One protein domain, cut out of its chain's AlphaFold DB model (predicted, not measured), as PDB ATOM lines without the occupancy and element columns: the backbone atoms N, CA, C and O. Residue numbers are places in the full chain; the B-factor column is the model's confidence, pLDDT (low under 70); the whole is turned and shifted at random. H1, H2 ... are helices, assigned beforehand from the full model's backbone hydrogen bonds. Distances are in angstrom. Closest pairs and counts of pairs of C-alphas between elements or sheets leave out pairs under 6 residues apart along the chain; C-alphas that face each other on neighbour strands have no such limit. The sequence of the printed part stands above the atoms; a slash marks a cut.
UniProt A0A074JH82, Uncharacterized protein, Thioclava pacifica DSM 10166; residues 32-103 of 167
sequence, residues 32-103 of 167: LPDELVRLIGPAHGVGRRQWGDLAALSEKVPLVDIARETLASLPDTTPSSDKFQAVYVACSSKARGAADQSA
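Overview. This is residues 32 to 103 of the 167 residues of an uncharacterized protein of Thioclava pacifica DSM 10166 (UniProt A0A074JH82). What is the main picture? One long helix, H4, is the backbone of the model: H2 and H3 pack on it, H3 crossing it, while H1 lies beside H3 and reaches H4 near residue 40. Residues 96 to 103 of H4 run on past the stretches that touch the other helices. What is it made of? The printed part has 72 residues with four named helices, in the order H1 H2 H3 H4, and no named strand: all helix. How large is it? It is compact, with a radius of gyration of the C-alphas of 11.8 A and spans of 38 by 26 by 18 A.

Along the chain. Where is the longest helix? H4 is residues 80 to 103, 34.0 A long, from C-alpha 80 at (88.171, 147.415, 78.101) to C-alpha 103 at (74.344, 117.687, 87.121). Where are the others? H1 is residues 34 to 40, 10.2 A, beginning at C-alpha 34 at (97.022, 139.897, 87.888). H2 is residues 48 to 59, 18.2 A, and H3 is residues 63 to 72, 14.2 A.

Arrangement. What touches the hub, H4? H3 touches its residues 83 to 91, closest at the C-alphas of Ala 67 and Val 87, 5.3 A, at a steep tilt of 56 degrees, opposite ways. Residues 54 to 57 of H2 touch its residues 88 to 95, closest at the C-alphas of Leu 54 and Tyr 88, 6.1 A. H1 only just touches its residues 80 to 84, with 3 pairs of C-alphas within 8 A, the closest those of Ile 40 and Lys 83, 5.7 A. And away from H4? H1 and H3 touch at the C-alphas of Leu 36 and Val 64, their closest, 5.4 A, at a shallow tilt of 29 degrees, the same way; H1 and H2 are apart. How are the backbones? Every O i to N i+4 pair is within hydrogen-bond range in H1, H3 and H4, and 5 of 8 in H2.

Size, cuts and confidence. How far does it reach? The two C-alphas farthest apart, those of Thr 77 and Ala 103, are 38.5 A apart. Are there cuts or long links? The printed part has no cut; the link H2 to H3 is tight, and H1 to H2 and H3 to H4 are short. Where is confidence low? Residues 97 to 103 have pLDDT under 70.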
ATOM      1  N   LEU A  32      91.846 138.433  92.346       81.56
ATOM      2  CA  LEU A  32      91.912 138.142  90.921       81.56
ATOM      3  C   LEU A  32      93.360 137.960  90.470       81.56
ATOM      4  O   LEU A  32      94.215 138.763  90.841       81.56
ATOM      5  N   PRO A  33      93.647 136.964  89.612       84.44
ATOM      6  CA  PRO A  33      94.956 136.850  88.994       84.44
ATOM      7  C   PRO A  33      95.314 138.138  88.247       84.44
ATOM      8  O   PRO A  33      94.548 138.618  87.410       84.44
ATOM      9  N   ASP A  34      96.507 138.665  88.504       83.88
ATOM     10  CA  ASP A  34      97.022 139.897  87.888       83.88
ATOM     11  C   ASP A  34      97.041 139.813  86.346       83.88
ATOM     12  O   ASP A  34      96.816 140.781  85.619       83.88
ATOM     13  N   GLU A  35      97.217 138.599  85.824       88.88
ATOM     14  CA  GLU A  35      97.098 138.293  84.402       88.88
ATOM     15  C   GLU A  35      95.705 138.582  83.829       88.88
ATOM     16  O   GLU A  35      95.605 139.162  82.749       88.88
ATOM     17  N   LEU A  36      94.635 138.239  84.550       89.94
ATOM     18  CA  LEU A  36      93.263 138.498  84.112       89.94
ATOM     19  C   LEU A  36      93.006 140.003  83.991       89.94
ATOM     20  O   LEU A  36      92.420 140.465  83.012       89.94
ATOM     21  N   VAL A  37      93.482 140.771  84.974       88.19
ATOM     22  CA  VAL A  37      93.348 142.232  84.992       88.19
ATOM     23  C   VAL A  37      94.090 142.849  83.806       88.19
ATOM     24  O   VAL A  37      93.543 143.716  83.125       88.19
ATOM     25  N   ARG A  38      95.301 142.364  83.497       89.25
ATOM     26  CA  ARG A  38      96.062 142.804  82.317       89.25
ATOM     27  C   ARG A  38      95.382 142.468  80.994       89.25
ATOM     28  O   ARG A  38      95.401 143.302  80.096       89.25
ATOM     29  N   LEU A  39      94.804 141.274  80.869       91.31
ATOM     30  CA  LEU A  39      94.100 140.843  79.658       91.31
ATOM     31  C   LEU A  39      92.888 141.734  79.357       91.31
ATOM     32  O   LEU A  39      92.664 142.112  78.208       91.31
ATOM     33  N   ILE A  40      92.124 142.095  80.389       90.81
ATOM     34  CA  ILE A  40      90.942 142.957  80.255       90.81
ATOM     35  C   ILE A  40      91.344 144.420  80.020       90.81
ATOM     36  O   ILE A  40      90.720 145.113  79.215       90.81
ATOM     37  N   GLY A  41      92.392 144.887  80.700       85.94
ATOM     38  CA  GLY A  41      92.840 146.272  80.637       85.94
ATOM     39  C   GLY A  41      91.979 147.228  81.481       85.94
ATOM     40  O   GLY A  41      91.144 146.798  82.282       85.94
ATOM     41  N   PRO A  42      92.185 148.551  81.345       81.19
ATOM     42  CA  PRO A  42      91.542 149.554  82.193       81.19
ATOM     43  C   PRO A  42      90.042 149.687  81.879       81.19
ATOM     44  O   PRO A  42      89.629 150.496  81.050       81.19
ATOM     45  N   ALA A  43      89.212 148.867  82.530       84.12
ATOM     46  CA  ALA A  43      87.759 148.833  82.357       84.12
ATOM     47  C   ALA A  43      87.067 149.993  83.094       84.12
ATOM     48  O   ALA A  43      86.435 149.820  84.140       84.12
ATOM     49  N   HIS A  44      87.215 151.207  82.560       77.62
ATOM     50  CA  HIS A  44      86.557 152.400  83.092       77.62
ATOM     51  C   HIS A  44      85.032 152.207  83.157       77.62
ATOM     52  O   HIS A  44      84.420 151.702  82.222       77.62
ATOM     53  N   GLY A  45      84.420 152.595  84.278       78.25
ATOM     54  CA  GLY A  45      82.983 152.410  84.519       78.25
ATOM     55  C   GLY A  45      82.596 151.053  85.120       78.25
ATOM     56  O   GLY A  45      81.482 150.931  85.626       78.25
ATOM     57  N   VAL A  46      83.503 150.068  85.159       82.06
ATOM     58  CA  VAL A  46      83.270 148.796  85.861       82.06
ATOM     59  C   VAL A  46      83.631 148.953  87.336       82.06
ATOM     60  O   VAL A  46      84.796 149.131  87.701       82.06
ATOM     61  N   GLY A  47      82.614 148.907  88.195       78.44
ATOM     62  CA  GLY A  47      82.761 149.138  89.632       78.44
ATOM     63  C   GLY A  47      83.169 147.892  90.424       78.44
ATOM     64  O   GLY A  47      83.046 146.759  89.956       78.44
ATOM     65  N   ARG A  48      83.567 148.092  91.691       79.19
ATOM     66  CA  ARG A  48      83.982 147.028  92.631       79.19
ATOM     67  C   ARG A  48      83.046 145.817  92.652       79.19
ATOM     68  O   ARG A  48      83.527 144.695  92.720       79.19
ATOM     69  N   ARG A  49      81.723 146.037  92.643       82.12
ATOM     70  CA  ARG A  49      80.743 144.940  92.729       82.12
ATOM     71  C   ARG A  49      80.891 143.972  91.558       82.12
ATOM     72  O   ARG A  49      81.025 142.787  91.793       82.12
ATOM     73  N   GLN A  50      80.961 144.490  90.334       86.25
ATOM     74  CA  GLN A  50      81.082 143.669  89.128       86.25
ATOM     75  C   GLN A  50      82.393 142.881  89.113       86.25
ATOM     76  O   GLN A  50      82.405 141.699  88.784       86.25
ATOM     77  N   TRP A  51      83.495 143.509  89.524       88.25
ATOM     78  CA  TRP A  51      84.763 142.800  89.663       88.25
ATOM     79  C   TRP A  51      84.736 141.730  90.763       88.25
ATOM     80  O   TRP A  51      85.312 140.661  90.580       88.25
ATOM     81  N   GLY A  52      84.054 141.992  91.880       86.88
ATOM     82  CA  GLY A  52      83.820 140.997  92.928       86.88
ATOM     83  C   GLY A  52      82.966 139.827  92.438       86.88
ATOM     84  O   GLY A  52      83.284 138.678  92.729       86.88
ATOM     85  N   ASP A  53      81.938 140.101  91.631       89.00
ATOM     86  CA  ASP A  53      81.102 139.069  91.011       89.00
ATOM     87  C   ASP A  53      81.934 138.187  90.061       89.00
ATOM     88  O   ASP A  53      81.786 136.967  90.064       89.00
ATOM     89  N   LEU A  54      82.859 138.778  89.293       90.62
ATOM     90  CA  LEU A  54      83.811 138.024  88.471       90.62
ATOM     91  C   LEU A  54      84.774 137.190  89.332       90.62
ATOM     92  O   LEU A  54      85.022 136.029  89.014       90.62
ATOM     93  N   ALA A  55      85.288 137.749  90.430       88.88
ATOM     94  CA  ALA A  55      86.185 137.042  91.345       88.88
ATOM     95  C   ALA A  55      85.514 135.831  92.000       88.88
ATOM     96  O   ALA A  55      86.121 134.765  92.072       88.88
ATOM     97  N   ALA A  56      84.240 135.943  92.376       88.06
ATOM     98  CA  ALA A  56      83.462 134.834  92.929       88.06
ATOM     99  C   ALA A  56      83.295 133.655  91.948       88.06
ATOM    100  O   ALA A  56      83.008 132.533  92.363       88.06
ATOM    101  N   LEU A  57      83.474 133.874  90.640       89.31
ATOM    102  CA  LEU A  57      83.447 132.801  89.643       89.31
ATOM    103  C   LEU A  57      84.755 131.996  89.592       89.31
ATOM    104  O   LEU A  57      84.747 130.899  89.035       89.31
ATOM    105  N   SER A  58      85.849 132.481  90.192       87.38
ATOM    106  CA  SER A  58      87.141 131.770  90.221       87.38
ATOM    107  C   SER A  58      87.072 130.408  90.911       87.38
ATOM    108  O   SER A  58      87.774 129.486  90.511       87.38
ATOM    109  N   GLU A  59      86.168 130.241  91.880       85.12
ATOM    110  CA  GLU A  59      85.923 128.958  92.553       85.12
ATOM    111  C   GLU A  59      85.291 127.907  91.627       85.12
ATOM    112  O   GLU A  59      85.279 126.718  91.941       85.12
ATOM    113  N   LYS A  60      84.716 128.338  90.499       84.62
ATOM    114  CA  LYS A  60      83.896 127.493  89.618       84.62
ATOM    115  C   LYS A  60      84.527 127.263  88.256       84.62
ATOM    116  O   LYS A  60      84.237 126.248  87.629       84.62
ATOM    117  N   VAL A  61      85.318 128.215  87.764       89.12
ATOM    118  CA  VAL A  61      85.856 128.188  86.402       89.12
ATOM    119  C   VAL A  61      87.260 128.800  86.314       89.12
ATOM    120  O   VAL A  61      87.566 129.743  87.047       89.12
ATOM    121  N   PRO A  62      88.109 128.332  85.377       90.75
ATOM    122  CA  PRO A  62      89.426 128.917  85.139       90.75
ATOM    123  C   PRO A  62      89.296 130.265  84.411       90.75
ATOM    124  O   PRO A  62      89.243 130.329  83.183       90.75
ATOM    125  N   LEU A  63      89.216 131.362  85.173       91.94
ATOM    126  CA  LEU A  63      88.931 132.702  84.635       91.94
ATOM    127  C   LEU A  63      89.909 133.145  83.538       91.94
ATOM    128  O   LEU A  63      89.485 133.728  82.545       91.94
ATOM    129  N   VAL A  64      91.207 132.884  83.720       93.00
ATOM    130  CA  VAL A  64      92.265 133.342  82.804       93.00
ATOM    131  C   VAL A  64      92.158 132.653  81.446       93.00
ATOM    132  O   VAL A  64      92.186 133.329  80.418       93.00
ATOM    133  N   ASP A  65      91.972 131.334  81.428       91.25
ATOM    134  CA  ASP A  65      91.869 130.564  80.184       91.25
ATOM    135  C   ASP A  65      90.639 130.986  79.379       91.25
ATOM    136  O   ASP A  65      90.717 131.231  78.174       91.25
ATOM    137  N   ILE A  66      89.507 131.161  80.068       92.50
ATOM    138  CA  ILE A  66      88.261 131.630  79.454       92.50
ATOM    139  C   ILE A  66      88.432 133.049  78.919       92.50
ATOM    140  O   ILE A  66      87.955 133.350  77.824       92.50
ATOM    141  N   ALA A  67      89.121 133.921  79.656       93.69
ATOM    142  CA  ALA A  67      89.403 135.269  79.193       93.69
ATOM    143  C   ALA A  67      90.278 135.260  77.936       93.69
ATOM    144  O   ALA A  67      89.956 135.957  76.981       93.69
ATOM    145  N   ARG A  68      91.334 134.440  77.883       93.56
ATOM    146  CA  ARG A  68      92.193 134.312  76.694       93.56
ATOM    147  C   ARG A  68      91.405 133.862  75.467       93.56
ATOM    148  O   ARG A  68      91.502 134.503  74.426       93.56
ATOM    149  N   GLU A  69      90.601 132.812  75.606       91.00
ATOM    150  CA  GLU A  69      89.744 132.294  74.533       91.00
ATOM    151  C   GLU A  69      88.743 133.358  74.054       91.00
ATOM    152  O   GLU A  69      88.628 133.627  72.860       91.00
ATOM    153  N   THR A  70      88.062 134.011  74.997       91.88
ATOM    154  CA  THR A  70      87.037 135.016  74.691       91.88
ATOM    155  C   THR A  70      87.645 136.218  73.978       91.88
ATOM    156  O   THR A  70      87.148 136.641  72.937       91.88
ATOM    157  N   LEU A  71      88.740 136.762  74.510       92.88
ATOM    158  CA  LEU A  71      89.360 137.976  73.985       92.88
ATOM    159  C   LEU A  71      90.058 137.744  72.641       92.88
ATOM    160  O   LEU A  71      90.081 138.664  71.833       92.88
ATOM    161  N   ALA A  72      90.552 136.532  72.364       90.88
ATOM    162  CA  ALA A  72      91.118 136.184  71.057       90.88
ATOM    163  C   ALA A  72      90.093 136.261  69.911       90.88
ATOM    164  O   ALA A  72      90.477 136.390  68.751       90.88
ATOM    165  N   SER A  73      88.796 136.184  70.225       88.06
ATOM    166  CA  SER A  73      87.711 136.311  69.243       88.06
ATOM    167  C   SER A  73      87.198 137.746  69.060       88.06
ATOM    168  O   SER A  73      86.367 137.992  68.183       88.06
ATOM    169  N   LEU A  74      87.669 138.696  69.876       88.50
ATOM    170  CA  LEU A  74      87.244 140.094  69.816       88.50
ATOM    171  C   LEU A  74      88.193 140.933  68.946       88.50
ATOM    172  O   LEU A  74      89.390 140.653  68.899       88.50
ATOM    173  N   PRO A  75      87.695 142.004  68.303       91.25
ATOM    174  CA  PRO A  75      88.556 142.990  67.661       91.25
ATOM    175  C   PRO A  75      89.542 143.632  68.648       91.25
ATOM    176  O   PRO A  75      89.183 143.977  69.776       91.25
ATOM    177  N   ASP A  76      90.764 143.918  68.196       85.44
ATOM    178  CA  ASP A  76      91.782 144.581  69.029       85.44
ATOM    179  C   ASP A  76      91.326 145.957  69.548       85.44
ATOM    180  O   ASP A  76      91.718 146.389  70.637       85.44
ATOM    181  N   THR A  77      90.439 146.622  68.800       90.19
ATOM    182  CA  THR A  77      89.875 147.942  69.112       90.19
ATOM    183  C   THR A  77      88.760 147.911  70.158       90.19
ATOM    184  O   THR A  77      88.204 148.963  70.474       90.19
ATOM    185  N   THR A  78      88.380 146.741  70.681       89.19
ATOM    186  CA  THR A  78      87.292 146.638  71.659       89.19
ATOM    187  C   THR A  78      87.651 147.370  72.965       89.19
ATOM    188  O   THR A  78      88.721 147.120  73.533       89.19
ATOM    189  N   PRO A  79      86.769 148.246  73.486       90.12
ATOM    190  CA  PRO A  79      86.977 148.916  74.767       90.12
ATOM    191  C   PRO A  79      87.116 147.932  75.932       90.12
ATOM    192  O   PRO A  79      86.447 146.902  75.983       90.12
ATOM    193  N   SER A  80      87.935 148.273  76.928       88.25
ATOM    194  CA  SER A  80      88.171 147.415  78.101       88.25
ATOM    195  C   SER A  80      86.903 147.119  78.918       88.25
ATOM    196  O   SER A  80      86.802 146.055  79.526       88.25
ATOM    197  N   SER A  81      85.916 148.025  78.929       85.06
ATOM    198  CA  SER A  81      84.593 147.785  79.535       85.06
ATOM    199  C   SER A  81      83.861 146.621  78.869       85.06
ATOM    200  O   SER A  81      83.265 145.780  79.538       85.06
ATOM    201  N   ASP A  82      83.961 146.545  77.546       87.31
ATOM    202  CA  ASP A  82      83.263 145.555  76.735       87.31
ATOM    203  C   ASP A  82      84.017 144.223  76.782       87.31
ATOM    204  O   ASP A  82      83.398 143.166  76.894       87.31
ATOM    205  N   LYS A  83      85.357 144.276  76.827       92.50
ATOM    206  CA  LYS A  83      86.215 143.124  77.146       92.50
ATOM    207  C   LYS A  83      85.839 142.521  78.500       92.50
ATOM    208  O   LYS A  83      85.623 141.314  78.584       92.50
ATOM    209  N   PHE A  84      85.697 143.348  79.540       93.31
ATOM    210  CA  PHE A  84      85.254 142.891  80.860       93.31
ATOM    211  C   PHE A  84      83.894 142.195  80.775       93.31
ATOM    212  O   PHE A  84      83.737 141.082  81.276       93.31
ATOM    213  N   GLN A  85      82.919 142.825  80.117       91.94
ATOM    214  CA  GLN A  85      81.572 142.278  80.007       91.94
ATOM    215  C   GLN A  85      81.553 140.945  79.248       91.94
ATOM    216  O   GLN A  85      80.889 140.005  79.687       91.94
ATOM    217  N   ALA A  86      82.299 140.834  78.146       92.56
ATOM    218  CA  ALA A  86      82.418 139.603  77.371       92.56
ATOM    219  C   ALA A  86      83.008 138.462  78.214       92.56
ATOM    220  O   ALA A  86      82.427 137.376  78.275       92.56
ATOM    221  N   VAL A  87      84.103 138.728  78.933       95.00
ATOM    222  CA  VAL A  87      84.730 137.757  79.842       95.00
ATOM    223  C   VAL A  87      83.775 137.362  80.967       95.00
ATOM    224  O   VAL A  87      83.606 136.177  81.244       95.00
ATOM    225  N   TYR A  88      83.091 138.326  81.584       93.19
ATOM    226  CA  TYR A  88      82.129 138.053  82.650       93.19
ATOM    227  C   TYR A  88      80.976 137.158  82.179       93.19
ATOM    228  O   TYR A  88      80.614 136.202  82.870       93.19
ATOM    229  N   VAL A  89      80.419 137.423  80.992       91.12
ATOM    230  CA  VAL A  89      79.360 136.598  80.392       91.12
ATOM    231  C   VAL A  89      79.872 135.193  80.078       91.12
ATOM    232  O   VAL A  89      79.194 134.221  80.416       91.12
ATOM    233  N   ALA A  90      81.067 135.063  79.497       90.31
ATOM    234  CA  ALA A  90      81.671 133.771  79.181       90.31
ATOM    235  C   ALA A  90      81.929 132.932  80.445       90.31
ATOM    236  O   ALA A  90      81.509 131.774  80.516       90.31
ATOM    237  N   CYS A  91      82.527 133.529  81.479       92.94
ATOM    238  CA  CYS A  91      82.757 132.884  82.771       92.94
ATOM    239  C   CYS A  91      81.441 132.509  83.459       92.94
ATOM    240  O   CYS A  91      81.302 131.390  83.945       92.94
ATOM    241  N   SER A  92      80.443 133.398  83.453       89.69
ATOM    242  CA  SER A  92      79.120 133.125  84.031       89.69
ATOM    243  C   SER A  92      78.402 131.985  83.307       89.69
ATOM    244  O   SER A  92      77.787 131.132  83.947       89.69
ATOM    245  N   SER A  93      78.488 131.950  81.975       84.00
ATOM    246  CA  SER A  93      77.911 130.895  81.144       84.00
ATOM    247  C   SER A  93      78.588 129.554  81.410       84.00
ATOM    248  O   SER A  93      77.902 128.584  81.726       84.00
ATOM    249  N   LYS A  94      79.929 129.501  81.402       85.31
ATOM    250  CA  LYS A  94      80.673 128.275  81.725       85.31
ATOM    251  C   LYS A  94      80.477 127.841  83.178       85.31
ATOM    252  O   LYS A  94      80.372 126.650  83.414       85.31
ATOM    253  N   ALA A  95      80.329 128.753  84.140       85.75
ATOM    254  CA  ALA A  95      80.047 128.395  85.533       85.75
ATOM    255  C   ALA A  95      78.637 127.804  85.707       85.75
ATOM    256  O   ALA A  95      78.453 126.851  86.463       85.75
ATOM    257  N   ARG A  96      77.638 128.330  84.983       78.94
ATOM    258  CA  ARG A  96      76.291 127.737  84.920       78.94
ATOM    259  C   ARG A  96      76.297 126.401  84.180       78.94
ATOM    260  O   ARG A  96      75.681 125.455  84.650       78.94
ATOM    261  N   GLY A  97      77.026 126.312  83.070       63.81
ATOM    262  CA  GLY A  97      77.201 125.093  82.287       63.81
ATOM    263  C   GLY A  97      77.970 124.008  83.036       63.81
ATOM    264  O   GLY A  97      77.620 122.850  82.910       63.81
ATOM    265  N   ALA A  98      78.954 124.358  83.866       58.31
ATOM    266  CA  ALA A  98      79.676 123.433  84.738       58.31
ATOM    267  C   ALA A  98      78.804 122.960  85.908       58.31
ATOM    268  O   ALA A  98      78.881 121.798  86.293       58.31
ATOM    269  N   ALA A  99      77.927 123.819  86.441       56.41
ATOM    270  CA  ALA A  99      76.902 123.390  87.391       56.41
ATOM    271  C   ALA A  99      75.892 122.425  86.737       56.41
ATOM    272  O   ALA A  99      75.529 121.425  87.349       56.41
ATOM    273  N   ASP A 100      75.505 122.678  85.483       47.88
ATOM    274  CA  ASP A 100      74.631 121.799  84.693       47.88
ATOM    275  C   ASP A 100      75.353 120.520  84.222       47.88
ATOM    276  O   ASP A 100      74.751 119.462  84.150       47.88
ATOM    277  N   GLN A 101      76.664 120.551  83.967       46.28
ATOM    278  CA  GLN A 101      77.470 119.375  83.606       46.28
ATOM    279  C   GLN A 101      77.832 118.511  84.816       46.28
ATOM    280  O   GLN A 101      77.820 117.292  84.715       46.28
ATOM    281  N   SER A 102      78.070 119.127  85.975       46.84
ATOM    282  CA  SER A 102      78.119 118.447  87.274       46.84
ATOM    283  C   SER A 102      76.780 117.767  87.596       46.84
ATOM    284  O   SER A 102      76.765 116.727  88.250       46.84
ATOM    285  N   ALA A 103      75.669 118.306  87.076       48.72
ATOM    286  CA  ALA A 103      74.344 117.687  87.121       48.72
ATOM    287  C   ALA A 103      74.053 116.719  85.949       48.72
ATOM    288  O   ALA A 103      73.163 115.876  86.064       48.72
TER     289      ALA A 103